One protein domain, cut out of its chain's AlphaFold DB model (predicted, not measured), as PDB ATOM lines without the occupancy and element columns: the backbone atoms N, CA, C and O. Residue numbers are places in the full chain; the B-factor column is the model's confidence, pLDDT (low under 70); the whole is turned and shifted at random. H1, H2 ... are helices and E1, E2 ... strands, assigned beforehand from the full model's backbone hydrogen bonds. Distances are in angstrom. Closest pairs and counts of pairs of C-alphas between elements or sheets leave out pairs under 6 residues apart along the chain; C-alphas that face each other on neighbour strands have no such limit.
ATOM      1  N   GLN A 273      -6.200  -1.899  40.693       73.69
ATOM      2  CA  GLN A 273      -6.302  -1.850  39.233       73.69
ATOM      3  C   GLN A 273      -6.130  -3.240  38.601       73.69
ATOM      4  O   GLN A 273      -6.829  -3.557  37.638       73.69
ATOM      5  N   LYS A 274      -5.245  -4.086  39.153       66.62
ATOM      6  CA  LYS A 274      -5.098  -5.489  38.743       66.62
ATOM      7  C   LYS A 274      -6.380  -6.283  39.031       66.62
ATOM      8  O   LYS A 274      -6.940  -6.844  38.095       66.62
ATOM      9  N   LEU A 275      -6.897  -6.246  40.263       68.81
ATOM     10  CA  LEU A 275      -8.113  -6.976  40.652       68.81
ATOM     11  C   LEU A 275      -9.363  -6.521  39.880       68.81
ATOM     12  O   LEU A 275     -10.172  -7.357  39.478       68.81
ATOM     13  N   VAL A 276      -9.526  -5.217  39.627       74.25
ATOM     14  CA  VAL A 276     -10.620  -4.701  38.784       74.25
ATOM     15  C   VAL A 276     -10.490  -5.235  37.357       74.25
ATOM     16  O   VAL A 276     -11.460  -5.769  36.829       74.25
ATOM     17  N   LYS A 277      -9.292  -5.187  36.762       72.38
ATOM     18  CA  LYS A 277      -9.045  -5.703  35.409       72.38
ATOM     19  C   LYS A 277      -9.260  -7.219  35.303       72.38
ATOM     20  O   LYS A 277      -9.810  -7.682  34.309       72.38
ATOM     21  N   GLU A 278      -8.850  -7.993  36.306       67.00
ATOM     22  CA  GLU A 278      -9.048  -9.451  36.354       67.00
ATOM     23  C   GLU A 278     -10.532  -9.821  36.510       67.00
ATOM     24  O   GLU A 278     -11.005 -10.765  35.875       67.00
ATOM     25  N   LYS A 279     -11.288  -9.023  37.274       71.00
ATOM     26  CA  LYS A 279     -12.746  -9.142  37.414       71.00
ATOM     27  C   LYS A 279     -13.498  -8.742  36.140       71.00
ATOM     28  O   LYS A 279     -14.427  -9.441  35.750       71.00
ATOM     29  N   GLU A 280     -13.097  -7.661  35.475       69.31
ATOM     30  CA  GLU A 280     -13.661  -7.229  34.184       69.31
ATOM     31  C   GLU A 280     -13.347  -8.218  33.051       69.31
ATOM     32  O   GLU A 280     -14.182  -8.435  32.174       69.31
ATOM     33  N   ALA A 281     -12.179  -8.866  33.092       68.75
ATOM     34  CA  ALA A 281     -11.810  -9.951  32.185       68.75
ATOM     35  C   ALA A 281     -12.486 -11.297  32.515       68.75
ATOM     36  O   ALA A 281     -12.351 -12.240  31.737       68.75
ATOM     37  N   ASN A 282     -13.196 -11.397  33.651       69.81
ATOM     38  CA  ASN A 282     -13.766 -12.635  34.190       69.81
ATOM     39  C   ASN A 282     -12.729 -13.778  34.259       69.81
ATOM     40  O   ASN A 282     -12.969 -14.884  33.767       69.81
ATOM     41  N   SER A 283     -11.547 -13.481  34.817       65.56
ATOM     42  CA  SER A 283     -10.443 -14.443  34.901       65.56
ATOM     43  C   SER A 283     -10.806 -15.673  35.742       65.56
ATOM     44  O   SER A 283     -11.509 -15.579  36.747       65.56
ATOM     45  N   HIS A 284     -10.284 -16.829  35.334       70.31
ATOM     46  CA  HIS A 284     -10.463 -18.128  35.992       70.31
ATOM     47  C   HIS A 284      -9.228 -18.542  36.818       70.31
ATOM     48  O   HIS A 284      -9.062 -19.715  37.162       70.31
ATOM     49  N   GLU A 285      -8.373 -17.566  37.126       73.44
ATOM     50  CA  GLU A 285      -7.104 -17.690  37.842       73.44
ATOM     51  C   GLU A 285      -7.114 -16.749  39.054       73.44
ATOM     52  O   GLU A 285      -7.377 -15.552  38.919       73.44
ATOM     53  N   VAL A 286      -6.803 -17.268  40.244       79.75
ATOM     54  CA  VAL A 286      -6.698 -16.469  41.475       79.75
ATOM     55  C   VAL A 286      -5.226 -16.309  41.838       79.75
ATOM     56  O   VAL A 286      -4.622 -17.209  42.425       79.75
ATOM     57  N   SER A 287      -4.624 -15.165  41.493       76.38
ATOM     58  CA  SER A 287      -3.227 -14.885  41.852       76.38
ATOM     59  C   SER A 287      -3.086 -14.615  43.348       76.38
ATOM     60  O   SER A 287      -3.595 -13.618  43.853       76.38
ATOM     61  N   TYR A 288      -2.356 -15.474  44.059       80.12
ATOM     62  CA  TYR A 288      -2.176 -15.396  45.514       80.12
ATOM     63  C   TYR A 288      -0.847 -14.737  45.930       80.12
ATOM     64  O   TYR A 288      -0.600 -14.528  47.115       80.12
ATOM     65  N   THR A 289      -0.002 -14.345  44.968       77.25
ATOM     66  CA  THR A 289       1.306 -13.676  45.184       77.25
ATOM     67  C   THR A 289       1.259 -12.396  46.029       77.25
ATOM     68  O   THR A 289       2.290 -11.973  46.552       77.25
ATOM     69  N   HIS A 290       0.083 -11.779  46.173       66.88
ATOM     70  CA  HIS A 290      -0.142 -10.574  46.973       66.88
ATOM     71  C   HIS A 290      -0.712 -10.853  48.379       66.88
ATOM     72  O   HIS A 290      -0.864  -9.926  49.171       66.88
ATOM     73  N   MET A 291      -1.039 -12.109  48.697       75.19
ATOM     74  CA  MET A 291      -1.599 -12.522  49.989       75.19
ATOM     75  C   MET A 291      -0.490 -12.721  51.045       75.19
ATOM     76  O   MET A 291       0.678 -12.874  50.675       75.19
ATOM     77  N   PRO A 292      -0.804 -12.752  52.357       74.56
ATOM     78  CA  PRO A 292       0.182 -13.029  53.405       74.56
ATOM     79  C   PRO A 292       0.877 -14.386  53.222       74.56
ATOM     80  O   PRO A 292       0.263 -15.345  52.760       74.56
ATOM     81  N   ALA A 293       2.147 -14.491  53.629       68.31
ATOM     82  CA  ALA A 293       2.986 -15.671  53.371       68.31
ATOM     83  C   ALA A 293       2.364 -17.005  53.831       68.31
ATOM     84  O   ALA A 293       2.441 -17.990  53.106       68.31
ATOM     85  N   CYS A 294       1.667 -17.021  54.973       68.88
ATOM     86  CA  CYS A 294       0.942 -18.198  55.465       68.88
ATOM     87  C   CYS A 294      -0.170 -18.682  54.516       68.88
ATOM     88  O   CYS A 294      -0.388 -19.883  54.403       68.88
ATOM     89  N   VAL A 295      -0.843 -17.769  53.806       75.44
ATOM     90  CA  VAL A 295      -1.833 -18.107  52.772       75.44
ATOM     91  C   VAL A 295      -1.122 -18.560  51.498       75.44
ATOM     92  O   VAL A 295      -1.534 -19.542  50.887       75.44
ATOM     93  N   GLN A 296      -0.013 -17.907  51.125       78.00
ATOM     94  CA  GLN A 296       0.780 -18.329  49.967       78.00
ATOM     95  C   GLN A 296       1.311 -19.757  50.113       78.00
ATOM     96  O   GLN A 296       1.313 -20.497  49.140       78.00
ATOM     97  N   ASP A 297       1.761 -20.152  51.303       78.06
ATOM     98  CA  ASP A 297       2.318 -21.488  51.538       78.06
ATOM     99  C   ASP A 297       1.263 -22.604  51.448       78.06
ATOM    100  O   ASP A 297       1.604 -23.714  51.051       78.06
ATOM    101  N   VAL A 298      -0.015 -22.301  51.717       81.25
ATOM    102  CA  VAL A 298      -1.139 -23.220  51.453       81.25
ATOM    103  C   VAL A 298      -1.504 -23.229  49.966       81.25
ATOM    104  O   VAL A 298      -1.664 -24.294  49.378       81.25
ATOM    105  N   MET A 299      -1.594 -22.062  49.322       79.56
ATOM    106  CA  MET A 299      -1.975 -21.977  47.904       79.56
ATOM    107  C   MET A 299      -0.919 -22.606  46.973       79.56
ATOM    108  O   MET A 299      -1.290 -23.201  45.967       79.56
ATOM    109  N   LYS A 300       0.370 -22.598  47.352       82.50
ATOM    110  CA  LYS A 300       1.467 -23.345  46.688       82.50
ATOM    111  C   LYS A 300       1.311 -24.872  46.702       82.50
ATOM    112  O   LYS A 300       2.041 -25.546  45.984       82.50
ATOM    113  N   GLU A 301       0.440 -25.433  47.543       80.06
ATOM    114  CA  GLU A 301       0.127 -26.870  47.521       80.06
ATOM    115  C   GLU A 301      -0.945 -27.198  46.464       80.06
ATOM    116  O   GLU A 301      -1.083 -28.353  46.063       80.06
ATOM    117  N   TRP A 302      -1.709 -26.194  46.011       79.12
ATOM    118  CA  TRP A 302      -2.793 -26.339  45.029       79.12
ATOM    119  C   TRP A 302      -2.429 -25.762  43.649       79.12
ATOM    120  O   TRP A 302      -2.977 -26.219  42.654       79.12
ATOM    121  N   ASP A 303      -1.497 -24.807  43.595       84.19
ATOM    122  CA  ASP A 303      -0.783 -24.345  42.398       84.19
ATOM    123  C   ASP A 303       0.234 -25.420  41.959       84.19
ATOM    124  O   ASP A 303       1.274 -25.626  42.596       84.19
ATOM    125  N   LEU A 304      -0.106 -26.166  40.905       79.06
ATOM    126  CA  LEU A 304       0.663 -27.309  40.410       79.06
ATOM    127  C   LEU A 304       1.732 -26.895  39.390       79.06
ATOM    128  O   LEU A 304       2.759 -27.574  39.294       79.06
ATOM    129  N   ASP A 305       1.506 -25.814  38.636       80.44
ATOM    130  CA  ASP A 305       2.446 -25.310  37.623       80.44
ATOM    131  C   ASP A 305       3.442 -24.262  38.160       80.44
ATOM    132  O   ASP A 305       4.500 -24.043  37.561       80.44
ATOM    133  N   ARG A 306       3.166 -23.720  39.353       80.12
ATOM    134  CA  ARG A 306       3.907 -22.677  40.083       80.12
ATOM    135  C   ARG A 306       3.828 -21.293  39.443       80.12
ATOM    136  O   ARG A 306       4.748 -20.486  39.604       80.12
ATOM    137  N   SER A 307       2.724 -20.997  38.762       79.50
ATOM    138  CA  SER A 307       2.432 -19.691  38.157       79.50
ATOM    139  C   SER A 307       2.306 -18.544  39.172       79.50
ATOM    140  O   SER A 307       2.459 -17.377  38.800       79.50
ATOM    141  N   GLY A 308       2.057 -18.830  40.457       79.06
ATOM    142  CA  GLY A 308       1.693 -17.805  41.448       79.06
ATOM    143  C   GLY A 308       0.199 -17.456  41.410       79.06
ATOM    144  O   GLY A 308      -0.229 -16.381  41.862       79.06
ATOM    145  N   SER A 309      -0.589 -18.372  40.858       80.31
ATOM    146  CA  SER A 309      -2.040 -18.345  40.719       80.31
ATOM    147  C   SER A 309      -2.577 -19.759  40.872       80.31
ATOM    148  O   SER A 309      -1.880 -20.711  40.564       80.31
ATOM    149  N   VAL A 310      -3.813 -19.903  41.353       85.19
ATOM    150  CA  VAL A 310      -4.517 -21.192  41.284       85.19
ATOM    151  C   VAL A 310      -5.654 -21.057  40.280       85.19
ATOM    152  O   VAL A 310      -6.496 -20.162  40.410       85.19
ATOM    153  N   SER A 311      -5.673 -21.926  39.275       83.31
ATOM    154  CA  SER A 311      -6.729 -21.983  38.265       83.31
ATOM    155  C   SER A 311      -7.936 -22.807  38.731       83.31
ATOM    156  O   SER A 311      -7.841 -23.698  39.580       83.31
ATOM    157  N   VAL A 312      -9.098 -22.579  38.110       81.19
ATOM    158  CA  VAL A 312     -10.289 -23.436  38.297       81.19
ATOM    159  C   VAL A 312     -10.002 -24.910  37.958       81.19
ATOM    160  O   VAL A 312     -10.584 -25.805  38.577       81.19
ATOM    161  N   VAL A 313      -9.087 -25.186  37.021       81.44
ATOM    162  CA  VAL A 313      -8.706 -26.558  36.643       81.44
ATOM    163  C   VAL A 313      -7.996 -27.256  37.802       81.44
ATOM    164  O   VAL A 313      -8.391 -28.360  38.177       81.44
ATOM    165  N   GLU A 314      -7.020 -26.605  38.430       81.94
ATOM    166  CA  GLU A 314      -6.269 -27.157  39.564       81.94
ATOM    167  C   GLU A 314      -7.139 -27.309  40.814       81.94
ATOM    168  O   GLU A 314      -7.116 -28.363  41.452       81.94
ATOM    169  N   LEU A 315      -8.003 -26.326  41.105       80.00
ATOM    170  CA  LEU A 315      -9.013 -26.447  42.163       80.00
ATOM    171  C   LEU A 315      -9.923 -27.667  41.935       80.00
ATOM    172  O   LEU A 315     -10.225 -28.402  42.878       80.00
ATOM    173  N   SER A 316     -10.320 -27.935  40.685       79.94
ATOM    174  CA  SER A 316     -11.105 -29.126  40.343       79.94
ATOM    175  C   SER A 316     -10.297 -30.425  40.480       79.94
ATOM    176  O   SER A 316     -10.833 -31.437  40.937       79.94
ATOM    177  N   ALA A 317      -8.999 -30.412  40.156       77.94
ATOM    178  CA  ALA A 317      -8.110 -31.560  40.315       77.94
ATOM    179  C   ALA A 317      -7.901 -31.904  41.801       77.94
ATOM    180  O   ALA A 317      -8.070 -33.063  42.191       77.94
ATOM    181  N   ALA A 318      -7.644 -30.900  42.645       75.31
ATOM    182  CA  ALA A 318      -7.536 -31.044  44.095       75.31
ATOM    183  C   ALA A 318      -8.849 -31.555  44.721       75.31
ATOM    184  O   ALA A 318      -8.839 -32.503  45.514       75.31
ATOM    185  N   ALA A 319      -9.999 -31.003  44.313       77.06
ATOM    186  CA  ALA A 319     -11.313 -31.462  44.767       77.06
ATOM    187  C   ALA A 319     -11.591 -32.928  44.381       77.06
ATOM    188  O   ALA A 319     -12.065 -33.711  45.212       77.06
ATOM    189  N   ASN A 320     -11.250 -33.330  43.152       74.06
ATOM    190  CA  ASN A 320     -11.394 -34.709  42.681       74.06
ATOM    191  C   ASN A 320     -10.443 -35.678  43.404       74.06
ATOM    192  O   ASN A 320     -10.867 -36.769  43.797       74.06
ATOM    193  N   ALA A 321      -9.193 -35.280  43.660       72.69
ATOM    194  CA  ALA A 321      -8.247 -36.065  44.452       72.69
ATOM    195  C   ALA A 321      -8.757 -36.286  45.889       72.69
ATOM    196  O   ALA A 321      -8.785 -37.418  46.377       72.69
ATOM    197  N   HIS A 322      -9.254 -35.233  46.545       74.44
ATOM    198  CA  HIS A 322      -9.831 -35.328  47.886       74.44
ATOM    199  C   HIS A 322     -11.104 -36.199  47.921       74.44
ATOM    200  O   HIS A 322     -11.279 -37.011  48.837       74.44
ATOM    201  N   LYS A 323     -11.970 -36.107  46.899       77.81
ATOM    202  CA  LYS A 323     -13.146 -36.981  46.750       77.81
ATOM    203  C   LYS A 323     -12.741 -38.456  46.627       77.81
ATOM    204  O   LYS A 323     -13.276 -39.288  47.362       77.81
ATOM    205  N   LYS A 324     -11.747 -38.765  45.787       76.38
ATOM    206  CA  LYS A 324     -11.209 -40.124  45.604       76.38
ATOM    207  C   LYS A 324     -10.692 -40.722  46.919       76.38
ATOM    208  O   LYS A 324     -11.108 -41.818  47.292       76.38
ATOM    209  N   VAL A 325      -9.896 -39.975  47.691       73.06
ATOM    210  CA  VAL A 325      -9.397 -40.418  49.013       73.06
ATOM    211  C   VAL A 325     -10.547 -40.707  49.998       73.06
ATOM    212  O   VAL A 325     -10.501 -41.685  50.752       73.06
ATOM    213  N   LYS A 326     -11.628 -39.912  49.970       71.44
ATOM    214  CA  LYS A 326     -12.835 -40.111  50.804       71.44
ATOM    215  C   LYS A 326     -13.661 -41.349  50.402       71.44
ATOM    216  O   LYS A 326     -14.416 -41.892  51.217       71.44
ATOM    217  N   GLU A 327     -13.528 -41.816  49.165       70.38
ATOM    218  CA  GLU A 327     -14.166 -43.034  48.657       70.38
ATOM    219  C   GLU A 327     -13.304 -44.276  48.941       70.38
ATOM    220  O   GLU A 327     -13.785 -45.222  49.575       70.38
ATOM    221  N   GLU A 328     -12.007 -44.233  48.630       62.53
ATOM    222  CA  GLU A 328     -11.041 -45.303  48.931       62.53
ATOM    223  C   GLU A 328     -10.939 -45.589  50.442       62.53
ATOM    224  O   GLU A 328     -10.908 -46.750  50.861       62.53
ATOM    225  N   GLY A 329     -11.023 -44.558  51.290       71.31
ATOM    226  CA  GLY A 329     -11.060 -44.700  52.751       71.31
ATOM    227  C   GLY A 329     -12.254 -45.504  53.296       71.31
ATOM    228  O   GLY A 329     -12.189 -46.016  54.419       71.31
ATOM    229  N   ARG A 330     -13.339 -45.673  52.520       73.25
ATOM    230  CA  ARG A 330     -14.457 -46.578  52.856       73.25
ATOM    231  C   ARG A 330     -14.192 -48.020  52.411       73.25
ATOM    232  O   ARG A 330     -14.619 -48.942  53.106       73.25
ATOM    233  N   VAL A 331     -13.452 -48.226  51.321       73.81
ATOM    234  CA  VAL A 331     -13.025 -49.557  50.850       73.81
ATOM    235  C   VAL A 331     -11.959 -50.142  51.780       73.81
ATOM    236  O   VAL A 331     -12.121 -51.260  52.267       73.81
ATOM    237  N   MET A 332     -10.936 -49.356  52.131       77.50
ATOM    238  CA  MET A 332      -9.847 -49.764  53.031       77.50
ATOM    239  C   MET A 332     -10.372 -50.294  54.380       77.50
ATOM    240  O   MET A 332      -9.942 -51.344  54.857       77.50
ATOM    241  N   LYS A 333     -11.382 -49.632  54.965       78.44
ATOM    242  CA  LYS A 333     -12.025 -50.081  56.214       78.44
ATOM    243  C   LYS A 333     -12.720 -51.443  56.089       78.44
ATOM    244  O   LYS A 333     -12.705 -52.204  57.053       78.44
ATOM    245  N   ARG A 334     -13.300 -51.774  54.928       82.50
ATOM    246  CA  ARG A 334     -13.915 -53.094  54.679       82.50
ATOM    247  C   ARG A 334     -12.854 -54.191  54.561       82.50
ATOM    248  O   ARG A 334     -13.034 -55.256  55.143       82.50
ATOM    249  N   ILE A 335     -11.740 -53.910  53.880       88.44
ATOM    250  CA  ILE A 335     -10.609 -54.845  53.734       88.44
ATOM    251  C   ILE A 335      -9.989 -55.164  55.104       88.44
ATOM    252  O   ILE A 335      -9.830 -56.334  55.445       88.44
ATOM    253  N   ILE A 336      -9.722 -54.141  55.926       90.06
ATOM    254  CA  ILE A 336      -9.169 -54.313  57.281       90.06
ATOM    255  C   ILE A 336     -10.110 -55.144  58.172       90.06
ATOM    256  O   ILE A 336      -9.648 -56.036  58.883       90.06
ATOM    257  N   LEU A 337     -11.427 -54.903  58.112       88.75
ATOM    258  CA  LEU A 337     -12.407 -55.680  58.882       88.75
ATOM    259  C   LEU A 337     -12.452 -57.155  58.437       88.75
ATOM    260  O   LEU A 337     -12.534 -58.049  59.278       88.75
ATOM    261  N   GLY A 338     -12.360 -57.413  57.127       92.06
ATOM    262  CA  GLY A 338     -12.288 -58.767  56.570       92.06
ATOM    263  C   GLY A 338     -11.030 -59.519  57.013       92.06
ATOM    264  O   GLY A 338     -11.126 -60.649  57.486       92.06
ATOM    265  N   LEU A 339      -9.862 -58.871  56.944       91.88
ATOM    266  CA  LEU A 339      -8.595 -59.447  57.408       91.88
ATOM    267  C   LEU A 339      -8.647 -59.788  58.906       91.88
ATOM    268  O   LEU A 339      -8.260 -60.886  59.306       91.88
ATOM    269  N   ALA A 340      -9.185 -58.882  59.731       91.75
ATOM    270  CA  ALA A 340      -9.355 -59.110  61.163       91.75
ATOM    271  C   ALA A 340     -10.255 -60.323  61.460       91.75
ATOM    272  O   ALA A 340      -9.930 -61.120  62.341       91.75
ATOM    273  N   ALA A 341     -11.343 -60.511  60.704       93.25
ATOM    274  CA  ALA A 341     -12.226 -61.669  60.848       93.25
ATOM    275  C   ALA A 341     -11.532 -62.998  60.483       93.25
ATOM    276  O   ALA A 341     -11.703 -63.987  61.195       93.25
ATOM    277  N   VAL A 342     -10.707 -63.019  59.428       94.38
ATOM    278  CA  VAL A 342      -9.923 -64.208  59.035       94.38
ATOM    279  C   VAL A 342      -8.879 -64.567  60.098       94.38
ATOM    280  O   VAL A 342      -8.756 -65.735  60.460       94.38
ATOM    281  N   ILE A 343      -8.174 -63.577  60.656       93.62
ATOM    282  CA  ILE A 343      -7.215 -63.796  61.754       93.62
ATOM    283  C   ILE A 343      -7.924 -64.371  62.990       93.62
ATOM    284  O   ILE A 343      -7.427 -65.319  63.600       93.62
TER     285      ILE A 343
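AT A GLANCE: This is residues 273 to 343 of the 810 residues of the protein "Hypothetical protein" of Symbiodinium microadriaticum (UniProt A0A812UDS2). A small head with one long straight arm: the head holds a two-strand ladder, E1 and E2, with the short helices H1 and H2 at its margins, and the long helix H3 starts directly after E2, with residues 320 to 343 sticking out free. The 71 printed residues hold three named helices and two named strands in the order H1, E1, H2, E2, H3. The class is mostly helix, and the sheet, E1 - E2, is antiparallel. The whole is extended, with a radius of gyration of the C-alphas of 19.1 A and spans of 65 by 25 by 16 A, the length being made by the arm.

IN THESE COORDINATES: H1 is residues 273 to 280, 10.4 A long, starting at C-alpha 273 (-6.302, -1.850, 39.233). E1 is residues 285 to 287, H2 residues 293 to 299 and E2 residues 309 to 311. H3, residues 312 to 343, measures 46.8 A from C-alpha 312 (-10.289, -23.436, 38.297) to C-alpha 343 (-7.215, -63.796, 61.754).

HOW THE PARTS SIT: E1 and E2 are antiparallel neighbours at 162 degrees, with N 286 and O 310 2.9 A apart and N 310 and O 286 3.0 A apart, within hydrogen-bond range. H1 and E1 are near each other, with 5 pairs of C-alphas within 10 A. The closest C-alphas of H2 and E2 are those of Met 299 and Val 310, 7.1 A apart. H1, H2 and H3 are apart from one another. Every O i to N i+4 pair is within range in H1, 2 of 3 in H2 and 25 of 28 in H3.

THE WHOLE: The C-alphas of Gln 273 and Ile 343, the two farthest apart, are 65.9 A apart. The printed part has no cut and no long link. Mean pLDDT of the printed part is 77.6; residues under 70 include 280 to 283 and 328.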